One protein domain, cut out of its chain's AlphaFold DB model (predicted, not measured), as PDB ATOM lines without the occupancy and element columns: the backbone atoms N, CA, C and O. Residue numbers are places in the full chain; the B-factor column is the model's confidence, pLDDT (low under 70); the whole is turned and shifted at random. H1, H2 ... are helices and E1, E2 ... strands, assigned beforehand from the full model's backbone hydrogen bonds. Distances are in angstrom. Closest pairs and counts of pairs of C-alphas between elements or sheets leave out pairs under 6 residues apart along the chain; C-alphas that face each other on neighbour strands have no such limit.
ATOM      1  N   LEU A 124     116.581 116.396  98.676       98.75
ATOM      2  CA  LEU A 124     115.820 116.455  99.920       98.75
ATOM      3  C   LEU A 124     116.605 117.259 100.961       98.75
ATOM      4  O   LEU A 124     117.602 116.787 101.503       98.75
ATOM      5  N   MET A 125     116.143 118.472 101.241       98.75
ATOM      6  CA  MET A 125     116.748 119.418 102.170       98.75
ATOM      7  C   MET A 125     116.053 119.390 103.534       98.75
ATOM      8  O   MET A 125     114.910 119.822 103.685       98.75
ATOM      9  N   GLY A 126     116.787 118.928 104.543       98.50
ATOM     10  CA  GLY A 126     116.408 119.032 105.944       98.50
ATOM     11  C   GLY A 126     116.900 120.352 106.522       98.50
ATOM     12  O   GLY A 126     118.104 120.540 106.702       98.50
ATOM     13  N   ILE A 127     115.972 121.258 106.821       98.25
ATOM     14  CA  ILE A 127     116.250 122.530 107.490       98.25
ATOM     15  C   ILE A 127     116.224 122.282 109.000       98.25
ATOM     16  O   ILE A 127     115.169 122.084 109.605       98.25
ATOM     17  N   PHE A 128     117.396 122.244 109.617       97.56
ATOM     18  CA  PHE A 128     117.580 121.859 111.007       97.56
ATOM     19  C   PHE A 128     117.034 122.934 111.928       97.56
ATOM     20  O   PHE A 128     117.468 124.082 111.892       97.56
ATOM     21  N   SER A 129     116.069 122.536 112.750       96.56
ATOM     22  CA  SER A 129     115.312 123.432 113.610       96.56
ATOM     23  C   SER A 129     114.964 122.727 114.923       96.56
ATOM     24  O   SER A 129     115.258 121.544 115.101       96.56
ATOM     25  N   SER A 130     114.366 123.441 115.868       95.25
ATOM     26  CA  SER A 130     113.932 122.892 117.154       95.25
ATOM     27  C   SER A 130     112.713 123.639 117.694       95.25
ATOM     28  O   SER A 130     112.311 124.675 117.152       95.25
ATOM     29  N   ASP A 131     112.109 123.145 118.774       93.00
ATOM     30  CA  ASP A 131     110.955 123.797 119.396       93.00
ATOM     31  C   ASP A 131     111.323 125.017 120.276       93.00
ATOM     32  O   ASP A 131     110.977 125.105 121.457       93.00
ATOM     33  N   ASN A 132     112.011 126.006 119.702       93.06
ATOM     34  CA  ASN A 132     112.262 127.299 120.342       93.06
ATOM     35  C   ASN A 132     111.748 128.475 119.485       93.06
ATOM     36  O   ASN A 132     111.450 128.324 118.301       93.06
ATOM     37  N   MET A 133     111.624 129.654 120.100       91.31
ATOM     38  CA  MET A 133     111.038 130.850 119.477       91.31
ATOM     39  C   MET A 133     111.888 131.433 118.332       91.31
ATOM     40  O   MET A 133     111.334 131.916 117.343       91.31
ATOM     41  N   PHE A 134     113.219 131.372 118.434       92.19
ATOM     42  CA  PHE A 134     114.122 131.812 117.365       92.19
ATOM     43  C   PHE A 134     113.960 130.919 116.132       92.19
ATOM     44  O   PHE A 134     113.752 131.406 115.024       92.19
ATOM     45  N   ASP A 135     113.939 129.604 116.347       94.44
ATOM     46  CA  ASP A 135     113.696 128.614 115.303       94.44
ATOM     47  C   ASP A 135     112.304 128.750 114.665       94.44
ATOM     48  O   ASP A 135     112.192 128.701 113.444       94.44
ATOM     49  N   GLY A 136     111.246 128.992 115.449       94.94
ATOM     50  CA  GLY A 136     109.904 129.262 114.906       94.94
ATOM     51  C   GLY A 136     109.842 130.532 114.053       94.94
ATOM     52  O   GLY A 136     109.190 130.570 113.002       94.94
ATOM     53  N   THR A 137     110.611 131.554 114.436       94.62
ATOM     54  CA  THR A 137     110.797 132.760 113.621       94.62
ATOM     55  C   THR A 137     111.488 132.409 112.300       94.62
ATOM     56  O   THR A 137     110.988 132.777 111.237       94.62
ATOM     57  N   HIS A 138     112.579 131.632 112.327       95.75
ATOM     58  CA  HIS A 138     113.260 131.167 111.112       95.75
ATOM     59  C   HIS A 138     112.347 130.328 110.204       95.75
ATOM     60  O   HIS A 138     112.293 130.590 109.003       95.75
ATOM     61  N   ARG A 139     111.561 129.386 110.753       96.81
ATOM     62  CA  ARG A 139     110.563 128.611 109.987       96.81
ATOM     63  C   ARG A 139     109.574 129.520 109.261       96.81
ATOM     64  O   ARG A 139     109.320 129.335 108.074       96.81
ATOM     65  N   THR A 140     109.075 130.549 109.945       96.12
ATOM     66  CA  THR A 140     108.166 131.548 109.358       96.12
ATOM     67  C   THR A 140     108.817 132.316 108.201       96.12
ATOM     68  O   THR A 140     108.172 132.536 107.174       96.12
ATOM     69  N   TRP A 141     110.093 132.698 108.320       95.69
ATOM     70  CA  TRP A 141     110.831 133.356 107.233       95.69
ATOM     71  C   TRP A 141     111.068 132.433 106.035       95.69
ATOM     72  O   TRP A 141     110.833 132.852 104.903       95.69
ATOM     73  N   HIS A 142     111.457 131.178 106.269       96.81
ATOM     74  CA  HIS A 142     111.629 130.171 105.215       96.81
ATOM     75  C   HIS A 142     110.322 129.903 104.459       96.81
ATOM     76  O   HIS A 142     110.308 130.014 103.236       96.81
ATOM     77  N   ARG A 143     109.198 129.676 105.157       96.75
ATOM     78  CA  ARG A 143     107.867 129.542 104.524       96.75
ATOM     79  C   ARG A 143     107.525 130.758 103.659       96.75
ATOM     80  O   ARG A 143     107.149 130.608 102.501       96.75
ATOM     81  N   ARG A 144     107.749 131.981 104.162       96.00
ATOM     82  CA  ARG A 144     107.556 133.217 103.376       96.00
ATOM     83  C   ARG A 144     108.449 133.279 102.131       96.00
ATOM     84  O   ARG A 144     107.972 133.727 101.090       96.00
ATOM     85  N   LEU A 145     109.703 132.834 102.212       94.75
ATOM     86  CA  LEU A 145     110.608 132.775 101.060       94.75
ATOM     87  C   LEU A 145     110.094 131.794  99.996       94.75
ATOM     88  O   LEU A 145     109.892 132.207  98.856       94.75
ATOM     89  N   PHE A 146     109.809 130.545 100.375       95.62
ATOM     90  CA  PHE A 146     109.330 129.513  99.451       95.62
ATOM     91  C   PHE A 146     107.953 129.857  98.847       95.62
ATOM     92  O   PHE A 146     107.811 129.948  97.626       95.62
ATOM     93  N   GLU A 147     106.947 130.102  99.691       93.81
ATOM     94  CA  GLU A 147     105.534 130.192  99.290       93.81
ATOM     95  C   GLU A 147     105.132 131.563  98.729       93.81
ATOM     96  O   GLU A 147     104.262 131.655  97.863       93.81
ATOM     97  N   ASN A 148     105.719 132.652  99.240       93.62
ATOM     98  CA  ASN A 148     105.255 134.008  98.929       93.62
ATOM     99  C   ASN A 148     106.194 134.780  97.999       93.62
ATOM    100  O   ASN A 148     105.701 135.566  97.188       93.62
ATOM    101  N   ILE A 149     107.508 134.563  98.110       94.06
ATOM    102  CA  ILE A 149     108.524 135.323  97.367       94.06
ATOM    103  C   ILE A 149     108.979 134.570  96.114       94.06
ATOM    104  O   ILE A 149     108.976 135.164  95.039       94.06
ATOM    105  N   TRP A 150     109.351 133.291  96.225       94.69
ATOM    106  CA  TRP A 150     109.850 132.518  95.083       94.69
ATOM    107  C   TRP A 150     108.735 131.919  94.230       94.69
ATOM    108  O   TRP A 150     108.773 132.098  93.017       94.69
ATOM    109  N   LYS A 151     107.736 131.256  94.838       95.25
ATOM    110  CA  LYS A 151     106.595 130.648  94.113       95.25
ATOM    111  C   LYS A 151     107.022 129.733  92.953       95.25
ATOM    112  O   LYS A 151     106.340 129.640  91.935       95.25
ATOM    113  N   ASP A 152     108.165 129.078  93.114       97.19
ATOM    114  CA  ASP A 152     108.775 128.230  92.099       97.19
ATOM    115  C   ASP A 152     108.234 126.802  92.234       97.19
ATOM    116  O   ASP A 152     108.394 126.175  93.280       97.19
ATOM    117  N   GLU A 153     107.588 126.278  91.188       97.44
ATOM    118  CA  GLU A 153     106.970 124.942  91.207       97.44
ATOM    119  C   GLU A 153     107.972 123.785  91.346       97.44
ATOM    120  O   GLU A 153     107.578 122.647  91.608       97.44
ATOM    121  N   ARG A 154     109.271 124.076  91.211       97.75
ATOM    122  CA  ARG A 154     110.359 123.131  91.469       97.75
ATOM    123  C   ARG A 154     110.680 122.995  92.956       97.75
ATOM    124  O   ARG A 154     111.498 122.148  93.310       97.75
ATOM    125  N   VAL A 155     110.064 123.794  93.829       98.19
ATOM    126  CA  VAL A 155     110.226 123.707  95.284       98.19
ATOM    127  C   VAL A 155     108.931 123.232  95.930       98.19
ATOM    128  O   VAL A 155     107.866 123.797  95.698       98.19
ATOM    129  N   CYS A 156     109.016 122.206  96.774       98.19
ATOM    130  CA  CYS A 156     107.857 121.646  97.464       98.19
ATOM    131  C   CYS A 156     108.196 121.191  98.887       98.19
ATOM    132  O   CYS A 156     109.336 120.840  99.192       98.19
ATOM    133  N   THR A 157     107.193 121.145  99.762       98.12
ATOM    134  CA  THR A 157     107.332 120.477 101.064       98.12
ATOM    135  C   THR A 157     107.413 118.961 100.882       98.12
ATOM    136  O   THR A 157     106.801 118.394  99.970       98.12
ATOM    137  N   LEU A 158     108.080 118.266 101.804       97.88
ATOM    138  CA  LEU A 158     108.096 116.803 101.839       97.88
ATOM    139  C   LEU A 158     106.682 116.197 101.931       97.88
ATOM    140  O   LEU A 158     106.425 115.145 101.347       97.88
ATOM    141  N   SER A 159     105.744 116.855 102.617       96.94
ATOM    142  CA  SER A 159     104.354 116.388 102.685       96.94
ATOM    143  C   SER A 159     103.625 116.513 101.343       96.94
ATOM    144  O   SER A 159     102.955 115.568 100.932       96.94
ATOM    145  N   GLN A 160     103.805 117.610 100.598       97.31
ATOM    146  CA  GLN A 160     103.277 117.711  99.229       97.31
ATOM    147  C   GLN A 160     103.916 116.660  98.311       97.31
ATOM    148  O   GLN A 160     103.197 115.965  97.598       97.31
ATOM    149  N   PHE A 161     105.238 116.466  98.391       97.62
ATOM    150  CA  PHE A 161     105.937 115.432  97.621       97.62
ATOM    151  C   PHE A 161     105.405 114.022  97.923       97.62
ATOM    152  O   PHE A 161     105.141 113.251  97.006       97.62
ATOM    153  N   ARG A 162     105.178 113.674  99.195       96.50
ATOM    154  CA  ARG A 162     104.618 112.366  99.580       96.50
ATOM    155  C   ARG A 162     103.190 112.139  99.057       96.50
ATOM    156  O   ARG A 162     102.844 110.993  98.789       96.50
ATOM    157  N   ASN A 163     102.376 113.191  98.921       96.69
ATOM    158  CA  ASN A 163     100.924 113.069  98.728       96.69
ATOM    159  C   ASN A 163     100.394 113.464  97.332       96.69
ATOM    160  O   ASN A 163      99.271 113.085  97.005       96.69
ATOM    161  N   ASP A 164     101.151 114.197  96.505       96.62
ATOM    162  CA  ASP A 164     100.725 114.608  95.156       96.62
ATOM    163  C   ASP A 164     101.738 114.216  94.067       96.62
ATOM    164  O   ASP A 164     102.828 114.781  93.948       96.62
ATOM    165  N   ASN A 165     101.321 113.291  93.198       95.00
ATOM    166  CA  ASN A 165     102.089 112.838  92.037       95.00
ATOM    167  C   ASN A 165     102.419 113.973  91.046       95.00
ATOM    168  O   ASN A 165     103.447 113.910  90.373       95.00
ATOM    169  N   THR A 166     101.576 115.006  90.948       95.62
ATOM    170  CA  THR A 166     101.807 116.166  90.069       95.62
ATOM    171  C   THR A 166     102.987 116.986  90.585       95.62
ATOM    172  O   THR A 166     103.913 117.298  89.835       95.62
ATOM    173  N   THR A 167     102.997 117.260  91.891       95.75
ATOM    174  CA  THR A 167     104.121 117.885  92.594       95.75
ATOM    175  C   THR A 167     105.392 117.042  92.478       95.75
ATOM    176  O   THR A 167     106.442 117.592  92.156       95.75
ATOM    177  N   GLN A 168     105.334 115.713  92.651       94.50
ATOM    178  CA  GLN A 168     106.525 114.850  92.526       94.50
ATOM    179  C   GLN A 168     107.234 114.962  91.168       94.50
ATOM    180  O   GLN A 168     108.461 114.876  91.101       94.50
ATOM    181  N   GLN A 169     106.475 115.123  90.080       95.06
ATOM    182  CA  GLN A 169     107.040 115.225  88.734       95.06
ATOM    183  C   GLN A 169     107.832 116.523  88.540       95.06
ATOM    184  O   GLN A 169     108.896 116.485  87.921       95.06
ATOM    185  N   LYS A 170     107.332 117.635  89.096       96.56
ATOM    186  CA  LYS A 170     107.893 118.988  88.947       96.56
ATOM    187  C   LYS A 170     108.950 119.350  89.988       96.56
ATOM    188  O   LYS A 170     109.848 120.132  89.698       96.56
ATOM    189  N   CYS A 171     108.838 118.806  91.197       97.88
ATOM    190  CA  CYS A 171     109.671 119.199  92.324       97.88
ATOM    191  C   CYS A 171     111.110 118.671  92.189       97.88
ATOM    192  O   CYS A 171     111.346 117.472  92.003       97.88
ATOM    193  N   GLU A 172     112.068 119.589  92.312       97.75
ATOM    194  CA  GLU A 172     113.518 119.366  92.286       97.75
ATOM    195  C   GLU A 172     114.135 119.581  93.679       97.75
ATOM    196  O   GLU A 172     115.010 118.824  94.093       97.75
ATOM    197  N   LEU A 173     113.644 120.570  94.436       98.50
ATOM    198  CA  LEU A 173     114.030 120.836  95.821       98.50
ATOM    199  C   LEU A 173     112.868 120.512  96.767       98.50
ATOM    200  O   LEU A 173     111.917 121.281  96.911       98.50
ATOM    201  N   ILE A 174     112.978 119.376  97.447       98.62
ATOM    202  CA  ILE A 174     112.025 118.919  98.458       98.62
ATOM    203  C   ILE A 174     112.530 119.417  99.814       98.62
ATOM    204  O   ILE A 174     113.635 119.048 100.206       98.62
ATOM    205  N   TYR A 175     111.766 120.224 100.553       98.69
ATOM    206  CA  TYR A 175     112.184 120.719 101.871       98.69
ATOM    207  C   TYR A 175     111.327 120.188 103.023       98.69
ATOM    208  O   TYR A 175     110.136 119.906 102.880       98.69
ATOM    209  N   THR A 176     111.937 120.086 104.202       98.50
ATOM    210  CA  THR A 176     111.232 119.910 105.477       98.50
ATOM    211  C   THR A 176     112.034 120.516 106.626       98.50
ATOM    212  O   THR A 176     113.264 120.546 106.577       98.50
ATOM    213  N   PHE A 177     111.361 120.999 107.669       98.06
ATOM    214  CA  PHE A 177     112.014 121.363 108.923       98.06
ATOM    215  C   PHE A 177     112.233 120.122 109.790       98.06
ATOM    216  O   PHE A 177     111.297 119.376 110.054       98.06
ATOM    217  N   VAL A 178     113.459 119.912 110.261       97.56
ATOM    218  CA  VAL A 178     113.858 118.700 110.988       97.56
ATOM    219  C   VAL A 178     114.039 119.021 112.467       97.56
ATOM    220  O   VAL A 178     114.973 119.740 112.834       97.56
ATOM    221  N   SER A 179     113.173 118.461 113.315       96.44
ATOM    222  CA  SER A 179     113.213 118.624 114.777       96.44
ATOM    223  C   SER A 179     113.361 117.273 115.473       96.44
ATOM    224  O   SER A 179     112.700 116.307 115.096       96.44
ATOM    225  N   GLY A 180     114.176 117.207 116.530       96.06
ATOM    226  CA  GLY A 180     114.047 116.133 117.515       96.06
ATOM    227  C   GLY A 180     112.825 116.440 118.373       96.06
ATOM    228  O   GLY A 180     112.753 117.513 118.967       96.06
ATOM    229  N   SER A 181     111.826 115.562 118.382       95.19
ATOM    230  CA  SER A 181     110.510 115.880 118.954       95.19
ATOM    231  C   SER A 181     110.017 114.863 119.981       95.19
ATOM    232  O   SER A 181     108.907 115.008 120.486       95.19
ATOM    233  N   ASN A 182     110.825 113.864 120.347       93.81
ATOM    234  CA  ASN A 182     110.484 113.008 121.478       93.81
ATOM    235  C   ASN A 182     110.820 113.732 122.795       93.81
ATOM    236  O   ASN A 182     111.971 114.081 123.055       93.81
ATOM    237  N   THR A 183     109.788 113.991 123.600       91.81
ATOM    238  CA  THR A 183     109.869 114.728 124.870       91.81
ATOM    239  C   THR A 183     110.155 113.841 126.084       91.81
ATOM    240  O   THR A 183     110.383 114.380 127.166       91.81
ATOM    241  N   ASP A 184     110.174 112.511 125.937       92.00
ATOM    242  CA  ASP A 184     110.616 111.613 127.006       92.00
ATOM    243  C   ASP A 184     112.100 111.900 127.318       92.00
ATOM    244  O   ASP A 184     112.945 111.817 126.418       92.00
ATOM    245  N   PRO A 185     112.472 112.235 128.570       91.44
ATOM    246  CA  PRO A 185     113.870 112.454 128.931       91.44
ATOM    247  C   PRO A 185     114.759 111.224 128.680       91.44
ATOM    248  O   PRO A 185     115.966 111.395 128.504       91.44
ATOM    249  N   ASN A 186     114.183 110.019 128.621       93.06
ATOM    250  CA  ASN A 186     114.868 108.760 128.320       93.06
ATOM    251  C   ASN A 186     114.901 108.423 126.819       93.06
ATOM    252  O   ASN A 186     115.523 107.431 126.439       93.06
ATOM    253  N   ALA A 187     114.261 109.229 125.962       92.25
ATOM    254  CA  ALA A 187     114.331 109.045 124.520       92.25
ATOM    255  C   ALA A 187     115.788 109.100 124.029       92.25
ATOM    256  O   ALA A 187     116.595 109.893 124.539       92.25
ATOM    257  N   PRO A 188     116.146 108.290 123.018       92.62
ATOM    258  CA  PRO A 188     117.498 108.287 122.498       92.62
ATOM    259  C   PRO A 188     117.808 109.620 121.802       92.62
ATOM    260  O   PRO A 188     116.920 110.350 121.362       92.62
ATOM    261  N   THR A 189     119.094 109.950 121.715       90.88
ATOM    262  CA  THR A 189     119.573 111.160 121.019       90.88
ATOM    263  C   THR A 189     119.845 110.913 119.531       90.88
ATOM    264  O   THR A 189     119.877 111.844 118.734       90.88
ATOM    265  N   GLU A 190     119.949 109.650 119.130       91.19
ATOM    266  CA  GLU A 190     120.043 109.209 117.741       91.19
ATOM    267  C   GLU A 190     119.126 108.004 117.534       91.19
ATOM    268  O   GLU A 190     118.874 107.253 118.476       91.19
ATOM    269  N   ARG A 191     118.605 107.826 116.320       91.44
ATOM    270  CA  ARG A 191     117.814 106.651 115.952       91.44
ATOM    271  C   ARG A 191     118.250 106.184 114.570       91.44
ATOM    272  O   ARG A 191     118.195 106.938 113.603       91.44
ATOM    273  N   LEU A 192     118.752 104.960 114.531       89.88
ATOM    274  CA  LEU A 192     119.480 104.333 113.429       89.88
ATOM    275  C   LEU A 192     118.890 102.935 113.165       89.88
ATOM    276  O   LEU A 192     117.988 102.509 113.888       89.88
ATOM    277  N   GLU A 193     119.365 102.229 112.138       84.56
ATOM    278  CA  GLU A 193     118.748 100.983 111.640       84.56
ATOM    279  C   GLU A 193     118.589  99.867 112.688       84.56
ATOM    280  O   GLU A 193     117.613  99.124 112.658       84.56
ATOM    281  N   ASP A 194     119.499  99.781 113.657       78.19
ATOM    282  CA  ASP A 194     119.454  98.838 114.781       78.19
ATOM    283  C   ASP A 194     118.381  99.175 115.838       78.19
ATOM    284  O   ASP A 194     117.963  98.310 116.609       78.19
ATOM    285  N   THR A 195     117.913 100.424 115.857       77.25
ATOM    286  CA  THR A 195     116.905 100.954 116.796       77.25
ATOM    287  C   THR A 195     115.556 101.279 116.142       77.25
ATOM    288  O   THR A 195     114.597 101.607 116.841       77.25
ATOM    289  N   ASP A 196     115.459 101.210 114.815       80.56
ATOM    290  CA  ASP A 196     114.257 101.534 114.040       80.56
ATOM    291  C   ASP A 196     113.346 100.305 113.921       80.56
ATOM    292  O   ASP A 196     113.349  99.560 112.940       80.56
ATOM    293  N   THR A 197     112.589 100.051 114.988       82.31
ATOM    294  CA  THR A 197     111.642  98.934 115.057       82.31
ATOM    295  C   THR A 197     110.245  99.376 114.629       82.31
ATOM    296  O   THR A 197     109.874 100.540 114.766       82.31
ATOM    297  N   LYS A 198     109.409  98.425 114.189       78.81
ATOM    298  CA  LYS A 198     107.994  98.684 113.856       78.81
ATOM    299  C   LYS A 198     107.228  99.391 114.988       78.81
ATOM    300  O   LYS A 198     106.344 100.195 114.714       78.81
ATOM    301  N   ASP A 199     107.581  99.090 116.236       82.62
ATOM    302  CA  ASP A 199     106.952  99.654 117.434       82.62
ATOM    303  C   ASP A 199     107.540 101.019 117.834       82.62
ATOM    304  O   ASP A 199     106.933 101.752 118.615       82.62
ATOM    305  N   THR A 200     108.716 101.384 117.308       85.50
ATOM    306  CA  THR A 200     109.383 102.664 117.582       85.50
ATOM    307  C   THR A 200     109.915 103.301 116.286       85.50
ATOM    308  O   THR A 200     111.126 103.351 116.067       85.50
ATOM    309  N   PRO A 201     109.021 103.812 115.415       91.81
ATOM    310  CA  PRO A 201     109.403 104.358 114.114       91.81
ATOM    311  C   PRO A 201     110.308 105.585 114.246       91.81
ATOM    312  O   PRO A 201     110.210 106.344 115.215       91.81
ATOM    313  N   ILE A 202     111.140 105.822 113.231       94.50
ATOM    314  CA  ILE A 202     111.990 107.015 113.127       94.50
ATOM    315  C   ILE A 202     111.249 108.360 113.141       94.50
ATOM    316  O   ILE A 202     111.761 109.334 113.692       94.50
ATOM    317  N   GLU A 203     110.046 108.418 112.576       94.56
ATOM    318  CA  GLU A 203     109.200 109.615 112.513       94.56
ATOM    319  C   GLU A 203     108.060 109.496 113.542       94.56
ATOM    320  O   GLU A 203     107.443 108.439 113.685       94.56
ATOM    321  N   LEU A 204     107.759 110.570 114.276       92.19
ATOM    322  CA  LEU A 204     106.639 110.620 115.223       92.19
ATOM    323  C   LEU A 204     105.317 110.840 114.475       92.19
ATOM    324  O   LEU A 204     104.794 111.950 114.429       92.19
ATOM    325  N   ILE A 205     104.761 109.753 113.935       78.38
ATOM    326  CA  ILE A 205     103.582 109.733 113.045       78.38
ATOM    327  C   ILE A 205     102.343 110.459 113.622       78.38
ATOM    328  O   ILE A 205     101.519 110.961 112.861       78.38
ATOM    329  N   SER A 206     102.170 110.508 114.948       62.88
ATOM    330  CA  SER A 206     100.927 110.997 115.577       62.88
ATOM    331  C   SER A 206     101.091 111.738 116.914       62.88
ATOM    332  O   SER A 206     100.090 112.122 117.521       62.88
ATOM    333  N   GLY A 207     102.325 111.916 117.401       54.72
ATOM    334  CA  GLY A 207     102.581 112.243 118.812       54.72
ATOM    335  C   GLY A 207     102.884 113.708 119.130       54.72
ATOM    336  O   GLY A 207     102.493 114.188 120.193       54.72
ATOM    337  N   TYR A 208     103.581 114.429 118.247       64.31
ATOM    338  CA  TYR A 208     104.016 115.786 118.563       64.31
ATOM    339  C   TYR A 208     102.951 116.815 118.181       64.31
ATOM    340  O   TYR A 208     102.810 117.204 117.025       64.31
ATOM    341  N   LYS A 209     102.205 117.267 119.187       71.81
ATOM    342  CA  LYS A 209     101.498 118.545 119.148       71.81
ATOM    343  C   LYS A 209     102.003 119.376 120.308       71.81
ATOM    344  O   LYS A 209     101.700 119.043 121.452       71.81
ATOM    345  N   ASN A 210     102.737 120.451 120.038       72.69
ATOM    346  CA  ASN A 210     102.874 121.505 121.035       72.69
ATOM    347  C   ASN A 210     101.603 122.370 120.956       72.69
ATOM    348  O   ASN A 210     101.459 123.123 119.993       72.69
ATOM    349  N   PRO A 211     100.659 122.282 121.916       70.44
ATOM    350  CA  PRO A 211      99.384 122.995 121.823       70.44
ATOM    351  C   PRO A 211      99.532 124.516 121.978       70.44
ATOM    352  O   PRO A 211      98.555 125.236 121.812       70.44
ATOM    353  N   LEU A 212     100.728 125.002 122.330       74.38
ATOM    354  CA  LEU A 212     101.038 126.420 122.514       74.38
ATOM    355  C   LEU A 212     101.717 127.047 121.289       74.38
ATOM    356  O   LEU A 212     101.993 128.245 121.298       74.38
ATOM    357  N   LYS A 213     102.049 126.248 120.267       80.50
ATOM    358  CA  LYS A 213     102.810 126.685 119.093       80.50
ATOM    359  C   LYS A 213     102.294 125.984 117.848       80.50
ATOM    360  O   LYS A 213     102.669 124.850 117.564       80.50
ATOM    361  N   ASP A 214     101.460 126.674 117.081       85.38
ATOM    362  CA  ASP A 214     100.954 126.129 115.821       85.38
ATOM    363  C   ASP A 214     102.091 125.848 114.834       85.38
ATOM    364  O   ASP A 214     102.062 124.834 114.146       85.38
ATOM    365  N   ASP A 215     103.118 126.706 114.795       90.81
ATOM    366  CA  ASP A 215     104.149 126.751 113.751       90.81
ATOM    367  C   ASP A 215     105.016 125.483 113.633       90.81
ATOM    368  O   ASP A 215     105.479 125.164 112.534       90.81
ATOM    369  N   ILE A 216     105.238 124.779 114.748       92.19
ATOM    370  CA  ILE A 216     106.003 123.527 114.818       92.19
ATOM    371  C   ILE A 216     105.133 122.310 114.467       92.19
ATOM    372  O   ILE A 216     105.676 121.267 114.136       92.19
ATOM    373  N   ASN A 217     103.802 122.448 114.473       92.00
ATOM    374  CA  ASN A 217     102.845 121.384 114.140       92.00
ATOM    375  C   ASN A 217     102.424 121.395 112.648       92.00
ATOM    376  O   ASN A 217     101.458 120.725 112.275       92.00
ATOM    377  N   TRP A 218     103.076 122.201 111.800       93.75
ATOM    378  CA  TRP A 218     102.766 122.289 110.365       93.75
ATOM    379  C   TRP A 218     103.194 121.021 109.608       93.75
ATOM    380  O   TRP A 218     104.178 120.381 109.978       93.75
ATOM    381  N   PRO A 219     102.522 120.679 108.491       94.50
ATOM    382  CA  PRO A 219     102.829 119.480 107.707       94.50
ATOM    383  C   PRO A 219     104.191 119.524 106.991       94.50
ATOM    384  O   PRO A 219     104.577 118.538 106.370       94.50
ATOM    385  N   ASP A 220     104.914 120.644 107.036       96.12
ATOM    386  CA  ASP A 220     106.275 120.777 106.509       96.12
ATOM    387  C   ASP A 220     107.368 120.467 107.551       96.12
ATOM    388  O   ASP A 220     108.557 120.581 107.241       96.12
ATOM    389  N   VAL A 221     106.992 120.027 108.758       96.81
ATOM    390  CA  VAL A 221     107.908 119.609 109.828       96.81
ATOM    391  C   VAL A 221     107.995 118.080 109.914       96.81
ATOM    392  O   VAL A 221     107.001 117.396 110.147       96.81
ATOM    393  N   THR A 222     109.204 117.531 109.787       96.88
ATOM    394  CA  THR A 222     109.514 116.134 110.109       96.88
ATOM    395  C   THR A 222     109.959 116.033 111.567       96.88
ATOM    396  O   THR A 222     111.032 116.499 111.965       96.88
ATOM    397  N   HIS A 223     109.122 115.374 112.366       96.75
ATOM    398  CA  HIS A 223     109.362 115.100 113.777       96.75
ATOM    399  C   HIS A 223     110.141 113.797 113.951       96.75
ATOM    400  O   HIS A 223     109.564 112.710 113.897       96.75
ATOM    401  N   LEU A 224     111.446 113.886 114.196       96.56
ATOM    402  CA  LEU A 224     112.268 112.715 114.487       96.56
ATOM    403  C   LEU A 224     111.981 112.198 115.907       96.56
ATOM    404  O   LEU A 224     111.909 112.969 116.870       96.56
ATOM    405  N   ASN A 225     111.872 110.876 116.046       95.69
ATOM    406  CA  ASN A 225     111.645 110.149 117.298       95.69
ATOM    407  C   ASN A 225     112.938 110.007 118.129       95.69
ATOM    408  O   ASN A 225     113.356 108.912 118.521       95.69
ATOM    409  N   ILE A 226     113.572 111.152 118.358       95.44
ATOM    410  CA  ILE A 226     114.758 111.368 119.183       95.44
ATOM    411  C   ILE A 226     114.514 112.588 120.070       95.44
ATOM    412  O   ILE A 226     113.720 113.470 119.725       95.44
ATOM    413  N   ARG A 227     115.222 112.670 121.194       95.25
ATOM    414  CA  ARG A 227     115.275 113.895 121.995       95.25
ATOM    415  C   ARG A 227     116.024 114.979 121.224       95.25
ATOM    416  O   ARG A 227     117.074 114.690 120.651       95.25
ATOM    417  N   GLU A 228     115.532 116.217 121.242       94.31
ATOM    418  CA  GLU A 228     116.259 117.358 120.671       94.31
ATOM    419  C   GLU A 228     117.672 117.466 121.269       94.31
ATOM    420  O   GLU A 228     117.867 117.286 122.475       94.31
ATOM    421  N   ASN A 229     118.673 117.689 120.417       87.44
ATOM    422  CA  ASN A 229     120.075 117.555 120.803       87.44
ATOM    423  C   ASN A 229     121.089 118.356 119.972       87.44
ATOM    424  O   ASN A 229     122.263 118.314 120.336       87.44
ATOM    425  N   MET A 230     120.664 119.066 118.915       79.75
ATOM    426  CA  MET A 230     121.479 119.844 117.962       79.75
ATOM    427  C   MET A 230     122.730 119.131 117.401       79.75
ATOM    428  O   MET A 230     122.736 118.746 116.238       79.75
ATOM    429  N   ASN A 231     123.762 118.933 118.228       82.00
ATOM    430  CA  ASN A 231     125.066 118.386 117.862       82.00
ATOM    431  C   ASN A 231     125.201 116.857 118.017       82.00
ATOM    432  O   ASN A 231     126.245 116.318 117.671       82.00
ATOM    433  N   LYS A 232     124.230 116.145 118.612       83.44
ATOM    434  CA  LYS A 232     124.440 114.773 119.128       83.44
ATOM    435  C   LYS A 232     123.427 113.753 118.610       83.44
ATOM    436  O   LYS A 232     122.662 113.206 119.399       83.44
ATOM    437  N   GLY A 233     123.447 113.466 117.310       88.50
ATOM    438  CA  GLY A 233     122.647 112.385 116.717       88.50
ATOM    439  C   GLY A 233     121.587 112.829 115.710       88.50
ATOM    440  O   GLY A 233     121.098 111.996 114.940       88.50
ATOM    441  N   LYS A 234     121.227 114.123 115.670       95.25
ATOM    442  CA  LYS A 234     120.218 114.631 114.725       95.25
ATOM    443  C   LYS A 234     120.621 114.402 113.263       95.25
ATOM    444  O   LYS A 234     119.795 113.900 112.509       95.25
ATOM    445  N   SER A 235     121.860 114.703 112.864       96.12
ATOM    446  CA  SER A 235     122.309 114.510 111.471       96.12
ATOM    447  C   SER A 235     122.386 113.050 111.061       96.12
ATOM    448  O   SER A 235     121.922 112.690 109.985       96.12
ATOM    449  N   GLN A 236     122.873 112.190 111.947       95.06
ATOM    450  CA  GLN A 236     122.929 110.748 111.739       95.06
ATOM    451  C   GLN A 236     121.510 110.179 111.528       95.06
ATOM    452  O   GLN A 236     121.254 109.475 110.553       95.06
ATOM    453  N   THR A 237     120.562 110.586 112.382       96.44
ATOM    454  CA  THR A 237     119.137 110.224 112.271       96.44
ATOM    455  C   THR A 237     118.495 110.802 111.002       96.44
ATOM    456  O   THR A 237     117.725 110.118 110.333       96.44
ATOM    457  N   TRP A 238     118.826 112.042 110.628       97.81
ATOM    458  CA  TRP A 238     118.331 112.692 109.410       97.81
ATOM    459  C   TRP A 238     118.789 111.974 108.136       97.81
ATOM    460  O   TRP A 238     117.957 111.684 107.281       97.81
ATOM    461  N   PHE A 239     120.076 111.641 108.005       97.88
ATOM    462  CA  PHE A 239     120.573 110.922 106.827       97.88
ATOM    463  C   PHE A 239     120.046 109.489 106.758       97.88
ATOM    464  O   PHE A 239     119.725 109.012 105.668       97.88
ATOM    465  N   TYR A 240     119.852 108.837 107.907       97.25
ATOM    466  CA  TYR A 240     119.175 107.547 107.971       97.25
ATOM    467  C   TYR A 240     117.721 107.647 107.467       97.25
ATOM    468  O   TYR A 240     117.361 106.949 106.515       97.25
ATOM    469  N   PHE A 241     116.929 108.588 107.996       97.62
ATOM    470  CA  PHE A 241     115.569 108.892 107.531       97.62
ATOM    471  C   PHE A 241     115.515 109.205 106.028       97.62
ATOM    472  O   PHE A 241     114.723 108.607 105.297       97.62
ATOM    473  N   ALA A 242     116.385 110.099 105.553       98.25
ATOM    474  CA  ALA A 242     116.465 110.493 104.150       98.25
ATOM    475  C   ALA A 242     116.789 109.298 103.237       98.25
ATOM    476  O   ALA A 242     116.183 109.165 102.175       98.25
ATOM    477  N   SER A 243     117.677 108.392 103.666       97.44
ATOM    478  CA  SER A 243     118.009 107.182 102.906       97.44
ATOM    479  C   SER A 243     116.851 106.176 102.846       97.44
ATOM    480  O   SER A 243     116.538 105.681 101.764       97.44
ATOM    481  N   LYS A 244     116.141 105.934 103.961       96.69
ATOM    482  CA  LYS A 244     114.935 105.084 103.985       96.69
ATOM    483  C   LYS A 244     113.807 105.663 103.137       96.69
ATOM    484  O   LYS A 244     113.087 104.915 102.483       96.69
ATOM    485  N   LEU A 245     113.661 106.986 103.124       96.69
ATOM    486  CA  LEU A 245     112.707 107.672 102.262       96.69
ATOM    487  C   LEU A 245     113.103 107.556 100.782       96.69
ATOM    488  O   LEU A 245     112.255 107.251  99.953       96.69
ATOM    489  N   ALA A 246     114.383 107.727 100.440       96.69
ATOM    490  CA  ALA A 246     114.865 107.532  99.073       96.69
ATOM    491  C   ALA A 246     114.657 106.091  98.577       96.69
ATOM    492  O   ALA A 246     114.244 105.906  97.434       96.69
ATOM    493  N   ASP A 247     114.849 105.080  99.437       96.31
ATOM    494  CA  ASP A 247     114.539 103.680  99.113       96.31
ATOM    495  C   ASP A 247     113.052 103.503  98.714       96.31
ATOM    496  O   ASP A 247     112.767 102.770  97.767       96.31
ATOM    497  N   GLN A 248     112.106 104.215  99.349       95.81
ATOM    498  CA  GLN A 248     110.669 104.173  98.998       95.81
ATOM    499  C   GLN A 248     110.370 104.742  97.599       95.81
ATOM    500  O   GLN A 248     109.459 104.262  96.926       95.81
ATOM    501  N   PHE A 249     111.146 105.730  97.143       95.19
ATOM    502  CA  PHE A 249     111.018 106.350  95.815       95.19
ATOM    503  C   PHE A 249     112.022 105.799  94.784       95.19
ATOM    504  O   PHE A 249     112.051 106.253  93.644       95.19
ATOM    505  N   SER A 250     112.824 104.791  95.137       92.50
ATOM    506  CA  SER A 250     113.880 104.235  94.270       92.50
ATOM    507  C   SER A 250     113.363 103.620  92.960       92.50
ATOM    508  O   SER A 250     114.092 103.568  91.970       92.50
ATOM    509  N   HIS A 251     112.101 103.183  92.945       90.50
ATOM    510  CA  HIS A 251     111.416 102.613  91.780       90.50
ATOM    511  C   HIS A 251     110.397 103.564  91.129       90.50
ATOM    512  O   HIS A 251     109.729 103.164  90.174       90.50
ATOM    513  N   SER A 252     110.240 104.800  91.618       90.31
ATOM    514  CA  SER A 252     109.384 105.783  90.946       90.31
ATOM    515  C   SER A 252     110.109 106.407  89.746       90.31
ATOM    516  O   SER A 252     111.327 106.311  89.596       90.31
ATOM    517  N   SER A 253     109.373 107.121  88.891       90.56
ATOM    518  CA  SER A 253     109.964 108.036  87.897       90.56
ATOM    519  C   SER A 253     110.583 109.295  88.535       90.56
ATOM    520  O   SER A 253     111.142 110.152  87.845       90.56
ATOM    521  N   THR A 254     110.479 109.418  89.859       91.25
ATOM    522  CA  THR A 254     110.771 110.605  90.665       91.25
ATOM    523  C   THR A 254     111.763 110.324  91.815       91.25
ATOM    524  O   THR A 254     111.535 110.801  92.926       91.25
ATOM    525  N   PRO A 255     112.871 109.576  91.603       96.00
ATOM    526  CA  PRO A 255     113.790 109.234  92.686       96.00
ATOM    527  C   PRO A 255     114.455 110.486  93.270       96.00
ATOM    528  O   PRO A 255     114.666 111.482  92.566       96.00
ATOM    529  N   ILE A 256     114.805 110.405  94.555       97.88
ATOM    530  CA  ILE A 256     115.543 111.439  95.285       97.88
ATOM    531  C   ILE A 256     117.041 111.123  95.197       97.88
ATOM    532  O   ILE A 256     117.463 110.015  95.523       97.88
ATOM    533  N   ASP A 257     117.853 112.084  94.757       98.00
ATOM    534  CA  ASP A 257     119.269 111.868  94.436       98.00
ATOM    535  C   ASP A 257     120.218 112.247  95.580       98.00
ATOM    536  O   ASP A 257     121.234 111.579  95.795       98.00
ATOM    537  N   TYR A 258     119.889 113.309  96.320       98.75
ATOM    538  CA  TYR A 258     120.747 113.878  97.360       98.75
ATOM    539  C   TYR A 258     119.970 114.168  98.641       98.75
ATOM    540  O   TYR A 258     118.851 114.678  98.594       98.75
ATOM    541  N   ALA A 259     120.599 113.906  99.784       98.69
ATOM    542  CA  ALA A 259     120.179 114.414 101.081       98.69
ATOM    543  C   ALA A 259     121.029 115.640 101.433       98.69
ATOM    544  O   ALA A 259     122.254 115.609 101.338       98.69
ATOM    545  N   MET A 260     120.382 116.717 101.862       98.62
ATOM    546  CA  MET A 260     121.009 117.984 102.221       98.62
ATOM    547  C   MET A 260     120.647 118.355 103.658       98.62
ATOM    548  O   MET A 260     119.510 118.155 104.091       98.62
ATOM    549  N   LYS A 261     121.617 118.898 104.396       97.88
ATOM    550  CA  LYS A 261     121.431 119.515 105.710       97.88
ATOM    551  C   LYS A 261     121.628 121.020 105.577       97.88
ATOM    552  O   LYS A 261     122.565 121.470 104.916       97.88
ATOM    553  N   PHE A 262     120.742 121.789 106.198       98.06
ATOM    554  CA  PHE A 262     120.740 123.248 106.147       98.06
ATOM    555  C   PHE A 262     120.391 123.813 107.527       98.06
ATOM    556  O   PHE A 262     119.465 123.311 108.154       98.06
ATOM    557  N   ASP A 263     121.098 124.826 108.029       97.12
ATOM    558  CA  ASP A 263     120.731 125.466 109.306       97.12
ATOM    559  C   ASP A 263     119.491 126.371 109.128       97.12
ATOM    560  O   ASP A 263     119.384 127.092 108.131       97.12
ATOM    561  N   SER A 264     118.565 126.394 110.099       96.88
ATOM    562  CA  SER A 264     117.392 127.295 110.065       96.88
ATOM    563  C   SER A 264     117.779 128.774 109.971       96.88
ATOM    564  O   SER A 264     117.094 129.552 109.308       96.88
ATOM    565  N   ASP A 265     118.897 129.145 110.598       95.88
ATOM    566  CA  ASP A 265     119.442 130.503 110.653       95.88
ATOM    567  C   ASP A 265     120.216 130.921 109.388       95.88
ATOM    568  O   ASP A 265     120.784 132.013 109.352       95.88
ATOM    569  N   SER A 266     120.229 130.076 108.351       96.38
ATOM    570  CA  SER A 266     120.801 130.359 107.033       96.38
ATOM    571  C   SER A 266     119.710 130.661 105.998       96.38
ATOM    572  O   SER A 266     118.570 130.216 106.108       96.38
ATOM    573  N   ILE A 267     120.055 131.432 104.963       95.50
ATOM    574  CA  ILE A 267     119.151 131.847 103.880       95.50
ATOM    575  C   ILE A 267     119.653 131.253 102.565       95.50
ATOM    576  O   ILE A 267     120.795 131.500 102.176       95.50
ATOM    577  N   LEU A 268     118.803 130.488 101.874       96.50
ATOM    578  CA  LEU A 268     119.094 129.924 100.555       96.50
ATOM    579  C   LEU A 268     118.917 130.994  99.457       96.50
ATOM    580  O   LEU A 268     118.025 131.835  99.528       96.50
ATOM    581  N   ARG A 269     119.755 130.957  98.421       96.44
ATOM    582  CA  ARG A 269     119.649 131.767  97.198       96.44
ATOM    583  C   ARG A 269     119.166 130.834  96.085       96.44
ATOM    584  O   ARG A 269     119.979 130.192  95.430       96.44
ATOM    585  N   LEU A 270     117.842 130.687  95.948       96.50
ATOM    586  CA  LEU A 270     117.227 129.588  95.185       96.50
ATOM    587  C   LEU A 270     117.717 129.481  93.733       96.50
ATOM    588  O   LEU A 270     118.035 128.382  93.291       96.50
ATOM    589  N   HIS A 271     117.798 130.596  93.002       96.38
ATOM    590  CA  HIS A 271     118.242 130.582  91.603       96.38
ATOM    591  C   HIS A 271     119.680 130.061  91.469       96.38
ATOM    592  O   HIS A 271     119.897 129.089  90.750       96.38
ATOM    593  N   ASP A 272     120.626 130.619  92.236       96.94
ATOM    594  CA  ASP A 272     122.016 130.150  92.302       96.94
ATOM    595  C   ASP A 272     122.122 128.669  92.718       96.94
ATOM    596  O   ASP A 272     123.015 127.958  92.259       96.94
ATOM    597  N   PHE A 273     121.234 128.191  93.602       97.69
ATOM    598  CA  PHE A 273     121.202 126.786  94.018       97.69
ATOM    599  C   PHE A 273     120.757 125.861  92.884       97.69
ATOM    600  O   PHE A 273     121.408 124.847  92.649       97.69
ATOM    601  N   LEU A 274     119.672 126.196  92.179       97.56
ATOM    602  CA  LEU A 274     119.165 125.368  91.083       97.56
ATOM    603  C   LEU A 274     120.125 125.391  89.884       97.56
ATOM    604  O   LEU A 274     120.430 124.333  89.344       97.56
ATOM    605  N   GLU A 275     120.704 126.548  89.545       97.06
ATOM    606  CA  GLU A 275     121.774 126.650  88.540       97.06
ATOM    607  C   GLU A 275     122.986 125.779  88.917       97.06
ATOM    608  O   GLU A 275     123.489 125.008  88.095       97.06
ATOM    609  N   PHE A 276     123.433 125.835  90.177       97.44
ATOM    610  CA  PHE A 276     124.494 124.959  90.675       97.44
ATOM    611  C   PHE A 276     124.102 123.478  90.580       97.44
ATOM    612  O   PHE A 276     124.894 122.672  90.099       97.44
ATOM    613  N   ALA A 277     122.893 123.107  91.008       97.56
ATOM    614  CA  ALA A 277     122.428 121.726  90.989       97.56
ATOM    615  C   ALA A 277     122.393 121.172  89.556       97.56
ATOM    616  O   ALA A 277     122.985 120.129  89.293       97.56
ATOM    617  N   HIS A 278     121.793 121.906  88.616       96.81
ATOM    618  CA  HIS A 278     121.692 121.511  87.206       96.81
ATOM    619  C   HIS A 278     123.058 121.400  86.519       96.81
ATOM    620  O   HIS A 278     123.250 120.525  85.679       96.81
ATOM    621  N   THR A 279     124.020 122.259  86.876       96.25
ATOM    622  CA  THR A 279     125.342 122.296  86.222       96.25
ATOM    623  C   THR A 279     126.417 121.441  86.899       96.25
ATOM    624  O   THR A 279     127.430 121.140  86.265       96.25
ATOM    625  N   ARG A 280     126.253 121.065  88.178       96.31
ATOM    626  CA  ARG A 280     127.302 120.402  88.985       96.31
ATOM    627  C   ARG A 280     126.896 119.083  89.627       96.31
ATOM    628  O   ARG A 280     127.795 118.326  89.990       96.31
ATOM    629  N   LEU A 281     125.605 118.796  89.785       97.12
ATOM    630  CA  LEU A 281     125.140 117.580  90.451       97.12
ATOM    631  C   LEU A 281     124.564 116.589  89.431       97.12
ATOM    632  O   LEU A 281     123.469 116.808  88.913       97.12
ATOM    633  N   PRO A 282     125.256 115.474  89.135       96.31
ATOM    634  CA  PRO A 282     124.682 114.443  88.283       96.31
ATOM    635  C   PRO A 282     123.454 113.800  88.962       96.31
ATOM    636  O   PRO A 282     123.456 113.641  90.185       96.31
ATOM    637  N   PRO A 283     122.419 113.386  88.214       95.62
ATOM    638  CA  PRO A 283     121.330 112.564  88.741       95.62
ATOM    639  C   PRO A 283     121.764 111.095  88.911       95.62
ATOM    640  O   PRO A 283     122.726 110.636  88.286       95.62
ATOM    641  N   ALA A 284     121.020 110.309  89.692       92.12
ATOM    642  CA  ALA A 284     121.165 108.854  89.716       92.12
ATOM    643  C   ALA A 284     120.907 108.245  88.323       92.12
ATOM    644  O   ALA A 284     119.959 108.672  87.649       92.12
ATOM    645  N   PRO A 285     121.713 107.249  87.895       93.00
ATOM    646  CA  PRO A 285     122.640 106.448  88.713       93.00
ATOM    647  C   PRO A 285     124.080 106.993  88.823       93.00
ATOM    648  O   PRO A 285     124.954 106.291  89.327       93.00
ATOM    649  N   TYR A 286     124.366 108.205  88.340       95.31
ATOM    650  CA  TYR A 286     125.728 108.756  88.265       95.31
ATOM    651  C   TYR A 286     126.169 109.518  89.531       95.31
ATOM    652  O   TYR A 286     127.317 109.943  89.639       95.31
ATOM    653  N   ASN A 287     125.275 109.669  90.507       96.06
ATOM    654  CA  ASN A 287     125.455 110.413  91.751       96.06
ATOM    655  C   ASN A 287     126.134 109.607  92.878       96.06
ATOM    656  O   ASN A 287     125.716 109.704  94.022       96.06
ATOM    657  N   ASN A 288     127.148 108.782  92.610       96.69
ATOM    658  CA  ASN A 288     127.701 107.898  93.650       96.69
ATOM    659  C   ASN A 288     128.786 108.571  94.509       96.69
ATOM    660  O   ASN A 288     129.729 109.166  93.981       96.69
ATOM    661  N   ASN A 289     128.686 108.399  95.832       97.62
ATOM    662  CA  ASN A 289     129.653 108.861  96.843       97.62
ATOM    663  C   ASN A 289     129.997 110.355  96.761       97.62
ATOM    664  O   ASN A 289     131.144 110.745  96.971       97.62
ATOM    665  N   ILE A 290     129.024 111.198  96.423       98.44
ATOM    666  CA  ILE A 290     129.230 112.644  96.354       98.44
ATOM    667  C   ILE A 290     129.009 113.244  97.739       98.44
ATOM    668  O   ILE A 290     127.981 112.987  98.358       98.44
ATOM    669  N   PHE A 291     129.941 114.087  98.185       98.44
ATOM    670  CA  PHE A 291     129.820 114.925  99.381       98.44
ATOM    671  C   PHE A 291     130.140 116.364  98.975       98.44
ATOM    672  O   PHE A 291     131.167 116.598  98.340       98.44
ATOM    673  N   GLY A 292     129.274 117.333  99.270       98.19
ATOM    674  CA  GLY A 292     129.427 118.692  98.749       98.19
ATOM    675  C   GLY A 292     128.941 119.785  99.687       98.19
ATOM    676  O   GLY A 292     127.998 119.606 100.450       98.19
ATOM    677  N   GLY A 293     129.641 120.919  99.690       98.00
ATOM    678  CA  GLY A 293     129.473 121.954 100.712       98.00
ATOM    679  C   GLY A 293     130.661 122.910 100.786       98.00
ATOM    680  O   GLY A 293     131.617 122.813 100.014       98.00
ATOM    681  N   GLY A 335     128.850 123.280 108.627       94.50
ATOM    682  CA  GLY A 335     127.521 122.814 109.025       94.50
ATOM    683  C   GLY A 335     126.332 123.666 108.583       94.50
ATOM    684  O   GLY A 335     125.219 123.158 108.567       94.50
ATOM    685  N   GLN A 336     126.545 124.912 108.142       95.44
ATOM    686  CA  GLN A 336     125.478 125.758 107.585       95.44
ATOM    687  C   GLN A 336     124.712 125.088 106.444       95.44
ATOM    688  O   GLN A 336     123.507 125.280 106.308       95.44
ATOM    689  N   CYS A 337     125.445 124.392 105.575       97.69
ATOM    690  CA  CYS A 337     124.930 123.840 104.335       97.69
ATOM    691  C   CYS A 337     125.933 122.839 103.764       97.69
ATOM    692  O   CYS A 337     127.011 123.217 103.287       97.69
ATOM    693  N   TYR A 338     125.534 121.575 103.747       98.31
ATOM    694  CA  TYR A 338     126.218 120.528 103.003       98.31
ATOM    695  C   TYR A 338     125.208 119.472 102.539       98.31
ATOM    696  O   TYR A 338     124.102 119.360 103.069       98.31
ATOM    697  N   PHE A 339     125.579 118.698 101.529       98.62
ATOM    698  CA  PHE A 339     124.769 117.629 100.966       98.62
ATOM    699  C   PHE A 339     125.621 116.407 100.652       98.62
ATOM    700  O   PHE A 339     126.840 116.491 100.493       98.62
ATOM    701  N   MET A 340     124.961 115.266 100.521       98.69
ATOM    702  CA  MET A 340     125.565 114.029 100.057       98.69
ATOM    703  C   MET A 340     124.589 113.232  99.200       98.69
ATOM    704  O   MET A 340     123.373 113.392  99.302       98.69
ATOM    705  N   SER A 341     125.118 112.370  98.341       98.50
ATOM    706  CA  SER A 341     124.301 111.428  97.583       98.50
ATOM    707  C   SER A 341     123.598 110.424  98.495       98.50
ATOM    708  O   SER A 341     124.119 110.057  99.550       98.50
ATOM    709  N   MET A 342     122.430 109.921  98.085       97.81
ATOM    710  CA  MET A 342     121.647 109.002  98.929       97.81
ATOM    711  C   MET A 342     122.386 107.709  99.299       97.81
ATOM    712  O   MET A 342     122.210 107.196 100.404       97.81
ATOM    713  N   ASN A 343     123.269 107.209  98.430       97.75
ATOM    714  CA  ASN A 343     124.091 106.040  98.742       97.75
ATOM    715  C   ASN A 343     125.124 106.328  99.856       97.75
ATOM    716  O   ASN A 343     125.403 105.451 100.673       97.75
ATOM    717  N   LEU A 344     125.645 107.560  99.930       98.06
ATOM    718  CA  LEU A 344     126.567 108.000 100.976       98.06
ATOM    719  C   LEU A 344     125.822 108.351 102.271       98.06
ATOM    720  O   LEU A 344     126.290 107.983 103.341       98.06
ATOM    721  N   ALA A 345     124.625 108.944 102.185       97.94
ATOM    722  CA  ALA A 345     123.735 109.135 103.336       97.94
ATOM    723  C   ALA A 345     123.407 107.802 104.028       97.94
ATOM    724  O   ALA A 345     123.493 107.695 105.251       97.94
ATOM    725  N   LYS A 346     123.111 106.763 103.235       96.69
ATOM    726  CA  LYS A 346     122.887 105.394 103.716       96.69
ATOM    727  C   LYS A 346     124.133 104.799 104.378       96.69
ATOM    728  O   LYS A 346     124.020 104.165 105.424       96.69
ATOM    729  N   PHE A 347     125.320 105.041 103.816       96.75
ATOM    730  CA  PHE A 347     126.580 104.629 104.437       96.75
ATOM    731  C   PHE A 347     126.817 105.335 105.784       96.75
ATOM    732  O   PHE A 347     127.001 104.653 106.787       96.75
ATOM    733  N   VAL A 348     126.731 106.669 105.833       95.88
ATOM    734  CA  VAL A 348     126.889 107.477 107.061       95.88
ATOM    735  C   VAL A 348     125.916 107.022 108.152       95.88
ATOM    736  O   VAL A 348     126.315 106.833 109.299       95.88
ATOM    737  N   ALA A 349     124.660 106.757 107.790       94.06
ATOM    738  CA  ALA A 349     123.661 106.193 108.692       94.06
ATOM    739  C   ALA A 349     124.050 104.814 109.253       94.06
ATOM    740  O   ALA A 349     123.849 104.560 110.438       94.06
ATOM    741  N   SER A 350     124.624 103.936 108.422       93.19
ATOM    742  CA  SER A 350     125.103 102.612 108.847       93.19
ATOM    743  C   SER A 350     126.408 102.659 109.653       93.19
ATOM    744  O   SER A 350     126.668 101.760 110.448       93.19
ATOM    745  N   GLU A 351     127.219 103.705 109.480       92.81
ATOM    746  CA  GLU A 351     128.478 103.926 110.202       92.81
ATOM    747  C   GLU A 351     128.243 104.588 111.576       92.81
ATOM    748  O   GLU A 351     128.980 104.338 112.533       92.81
ATOM    749  N   ALA A 352     127.171 105.371 111.717       90.44
ATOM    750  CA  ALA A 352     126.840 106.106 112.933       90.44
ATOM    751  C   ALA A 352     126.780 105.266 114.234       90.44
ATOM    752  O   ALA A 352     127.392 105.716 115.210       90.44
ATOM    753  N   PRO A 353     126.183 104.051 114.307       87.00
ATOM    754  CA  PRO A 353     126.189 103.248 115.541       87.00
ATOM    755  C   PRO A 353     127.613 102.846 115.941       87.00
ATOM    756  O   PRO A 353     127.958 102.727 117.119       87.00
ATOM    757  N   PHE A 354     128.475 102.667 114.939       84.12
ATOM    758  CA  PHE A 354     129.863 102.303 115.134       84.12
ATOM    759  C   PHE A 354     130.728 103.485 115.555       84.12
ATOM    760  O   PHE A 354     131.651 103.260 116.323       84.12
ATOM    761  N   SER A 355     130.442 104.719 115.142       77.00
ATOM    762  CA  SER A 355     131.288 105.894 115.437       77.00
ATOM    763  C   SER A 355     131.626 106.111 116.926       77.00
ATOM    764  O   SER A 355     132.706 106.596 117.274       77.00
ATOM    765  N   ARG A 356     130.739 105.675 117.833       70.81
ATOM    766  CA  ARG A 356     130.933 105.713 119.296       70.81
ATOM    767  C   ARG A 356     131.769 104.549 119.849       70.81
ATOM    768  O   ARG A 356     132.352 104.678 120.924       70.81
ATOM    769  N   VAL A 357     131.816 103.414 119.146       65.88
ATOM    770  CA  VAL A 357     132.359 102.123 119.626       65.88
ATOM    771  C   VAL A 357     133.627 101.714 118.861       65.88
ATOM    772  O   VAL A 357     134.647 101.355 119.461       65.88
ATOM    773  N   ARG A 358     133.622 101.854 117.529       61.47
ATOM    774  CA  ARG A 358     134.824 101.921 116.693       61.47
ATOM    775  C   ARG A 358     135.603 103.179 117.048       61.47
ATOM    776  O   ARG A 358     135.445 104.232 116.457       61.47
ATOM    777  N   VAL A 359     136.510 102.997 117.990       49.09
ATOM    778  CA  VAL A 359     137.924 102.824 117.614       49.09
ATOM    779  C   VAL A 359     138.497 101.540 118.262       49.09
ATOM    780  O   VAL A 359     139.639 101.170 118.010       49.09
ATOM    781  N   ALA A 360     137.741 100.866 119.154       36.81
ATOM    782  CA  ALA A 360     138.233  99.986 120.235       36.81
ATOM    783  C   ALA A 360     139.231 100.657 121.213       36.81
ATOM    784  O   ALA A 360     139.572 100.087 122.246       36.81
ATOM    785  N   ASN A 385     133.685 111.571  96.066       97.31
ATOM    786  CA  ASN A 385     133.641 112.646  95.082       97.31
ATOM    787  C   ASN A 385     133.311 113.965  95.800       97.31
ATOM    788  O   ASN A 385     132.145 114.338  95.947       97.31
ATOM    789  N   LEU A 386     134.345 114.656  96.285       97.50
ATOM    790  CA  LEU A 386     134.198 115.892  97.053       97.50
ATOM    791  C   LEU A 386     133.906 117.097  96.135       97.50
ATOM    792  O   LEU A 386     134.707 117.431  95.264       97.50
ATOM    793  N   ILE A 387     132.780 117.782  96.358       97.62
ATOM    794  CA  ILE A 387     132.378 119.000  95.635       97.62
ATOM    795  C   ILE A 387     132.523 120.215  96.557       97.62
ATOM    796  O   ILE A 387     131.652 120.535  97.370       97.62
ATOM    797  N   THR A 388     133.643 120.921  96.426       97.19
ATOM    798  CA  THR A 388     133.956 122.088  97.256       97.19
ATOM    799  C   THR A 388     133.256 123.344  96.742       97.19
ATOM    800  O   THR A 388     133.489 123.766  95.610       97.19
ATOM    801  N   ILE A 389     132.453 123.995  97.582       96.62
ATOM    802  CA  ILE A 389     131.756 125.236  97.229       96.62
ATOM    803  C   ILE A 389     132.579 126.439  97.688       96.62
ATOM    804  O   ILE A 389     132.615 126.797  98.875       96.62
ATOM    805  N   GLY A 390     133.246 127.079  96.725       93.19
ATOM    806  CA  GLY A 390     134.034 128.287  96.945       93.19
ATOM    807  C   GLY A 390     133.181 129.461  97.432       93.19
ATOM    808  O   GLY A 390     131.973 129.517  97.214       93.19
ATOM    809  N   LYS A 391     133.806 130.450  98.086       89.00
ATOM    810  CA  LYS A 391     133.111 131.614  98.681       89.00
ATOM    811  C   LYS A 391     132.206 132.367  97.692       89.00
ATOM    812  O   LYS A 391     131.182 132.897  98.110       89.00
ATOM    813  N   THR A 392     132.583 132.415  96.416       88.62
ATOM    814  CA  THR A 392     131.842 133.046  95.309       88.62
ATOM    815  C   THR A 392     130.710 132.183  94.747       88.62
ATOM    816  O   THR A 392     129.806 132.725  94.128       88.62
ATOM    817  N   GLN A 393     130.733 130.869  94.984       90.38
ATOM    818  CA  GLN A 393     129.755 129.886  94.492       90.38
ATOM    819  C   GLN A 393     128.679 129.543  95.540       90.38
ATOM    820  O   GLN A 393     127.812 128.709  95.299       90.38
ATOM    821  N   ARG A 394     128.733 130.147  96.736       91.06
ATOM    822  CA  ARG A 394     127.800 129.851  97.833       91.06
ATOM    823  C   ARG A 394     126.398 130.350  97.525       91.06
ATOM    824  O   ARG A 394     126.106 131.534  97.687       91.06
ATOM    825  N   PHE A 395     125.497 129.439  97.202       95.81
ATOM    826  CA  PHE A 395     124.059 129.692  97.107       95.81
ATOM    827  C   PHE A 395     123.371 129.867  98.481       95.81
ATOM    828  O   PHE A 395     122.168 129.674  98.593       95.81
ATOM    829  N   TRP A 396     124.095 130.239  99.545       95.81
ATOM    830  CA  TRP A 396     123.508 130.545 100.855       95.81
ATOM    831  C   TRP A 396     124.279 131.626 101.616       95.81
ATOM    832  O   TRP A 396     125.478 131.831 101.403       95.81
ATOM    833  N   GLU A 397     123.591 132.292 102.544       93.12
ATOM    834  CA  GLU A 397     124.172 133.249 103.487       93.12
ATOM    835  C   GLU A 397     123.803 132.902 104.936       93.12
ATOM    836  O   GLU A 397     122.696 132.449 105.204       93.12
ATOM    837  N   HIS A 398     124.721 133.153 105.877       89.25
ATOM    838  CA  HIS A 398     124.475 133.042 107.323       89.25
ATOM    839  C   HIS A 398     124.401 134.457 107.930       89.25
ATOM    840  O   HIS A 398     125.460 135.055 108.168       89.25
TER     841      HIS A 398
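AT A GLANCE: This is residues 124 to 293, 335 to 360 and 385 to 398 of the 562 residues of an uncharacterized protein of Fragilariopsis cylindrus CCMP1102 (UniProt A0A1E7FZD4). A twisted sheet of eight strands curls round helix H5 on one face, where H7 packs on H5; on the opposite face the long helix H1 covers E1, E2 and E3. The short helices H2 and H3 make a corner near E2 and E3, and residues 354 to 360, of which 354 and 355 belong to H7, stick out. The printed part has 210 residues with seven named helices and eight named strands, in the order E1 H1 E2 H2 H3 E3 H4 E4 H5 E5 H6 E6 E7 H7 E8, and its class is mixed, helices and strands. The branched sheet has parallel and antiparallel pairs. The whole is compact, radius of gyration of the C-alphas 16.6 A, spanning 45 by 44 by 35 A.

HOW THE PARTS SIT: E1, residues 124 to 128, has E3, residues 173 to 180, on one side (N 125 to O 174, 2.8 A) and E5, residues 258 to 263, on the other side, both parallel; N 126 and O 260 are 2.9 A apart. H1, residues 133 to 150, is on the sheet at a height of 10.0 A, along the strands. E2, residues 155 to 157, and E4, residues 221 to 224, are parallel to E3, on its other side from E1; N 156 to O 173 is 3.0 A, N 222 to O 177 2.8 A. H2, residues 158 to 163, is on the face opposite H1. H3, residues 165 to 170, only grazes the sheet and touches H2 only at the corner, C-alphas 161 and 168 being closest at 5.2 A. H4, residues 214 to 217, only grazes the sheet and touches H1 at residues 136 to 140 alone, C-alphas 136 and 215 being closest at 6.4 A. E2, H2, H3, E3 and E3, H4, E4 are strand-helix-strand units, parallel neighbour strands with helices between, with right-handed crossovers. The sheet curls round H5, residues 234 to 249. H6, residues 270 to 280, only grazes the sheet. E7, residues 335 to 341, is antiparallel to E5 (N 259 to O 340, 2.9 A) and to E6, residues 290 to 293 (N 339 to O 292, 2.8 A); E8, residues 385 to 388, is parallel to E6 (N 387 to O 291, 2.8 A). H7, residues 342 to 355, touches H5 at a steep tilt of 40 degrees, opposite ways, C-alphas 240 and 349 being closest at 4.7 A. Every O i to N i+4 pair is within hydrogen-bond range in H2, H5 and H6, against 13 of 14 in H1, 1 of 2 in H3 and 8 of 10 in H7; H4 is too short for one.

IN THESE COORDINATES: E1 begins at C-alpha 124, (115.820, 116.455, 99.920), and E8 ends at C-alpha 388, (133.956, 122.088, 97.256). From first to last C-alpha, H1 measures 24.5 A, H5 22.6 A, E3 22.2 A and H7 19.4 A.

THE WHOLE: The two C-alphas farthest apart, Asn 148 and Ala 360, lie 52.0 A apart. Residues 294 to 334 and 361 to 384 are not printed; the C-alphas across these cuts are 8.6 A and 28.5 A apart. The link E3 to H4 is long, 33 residues. Residues 206 to 208 and 357 to 360 have pLDDT under 70.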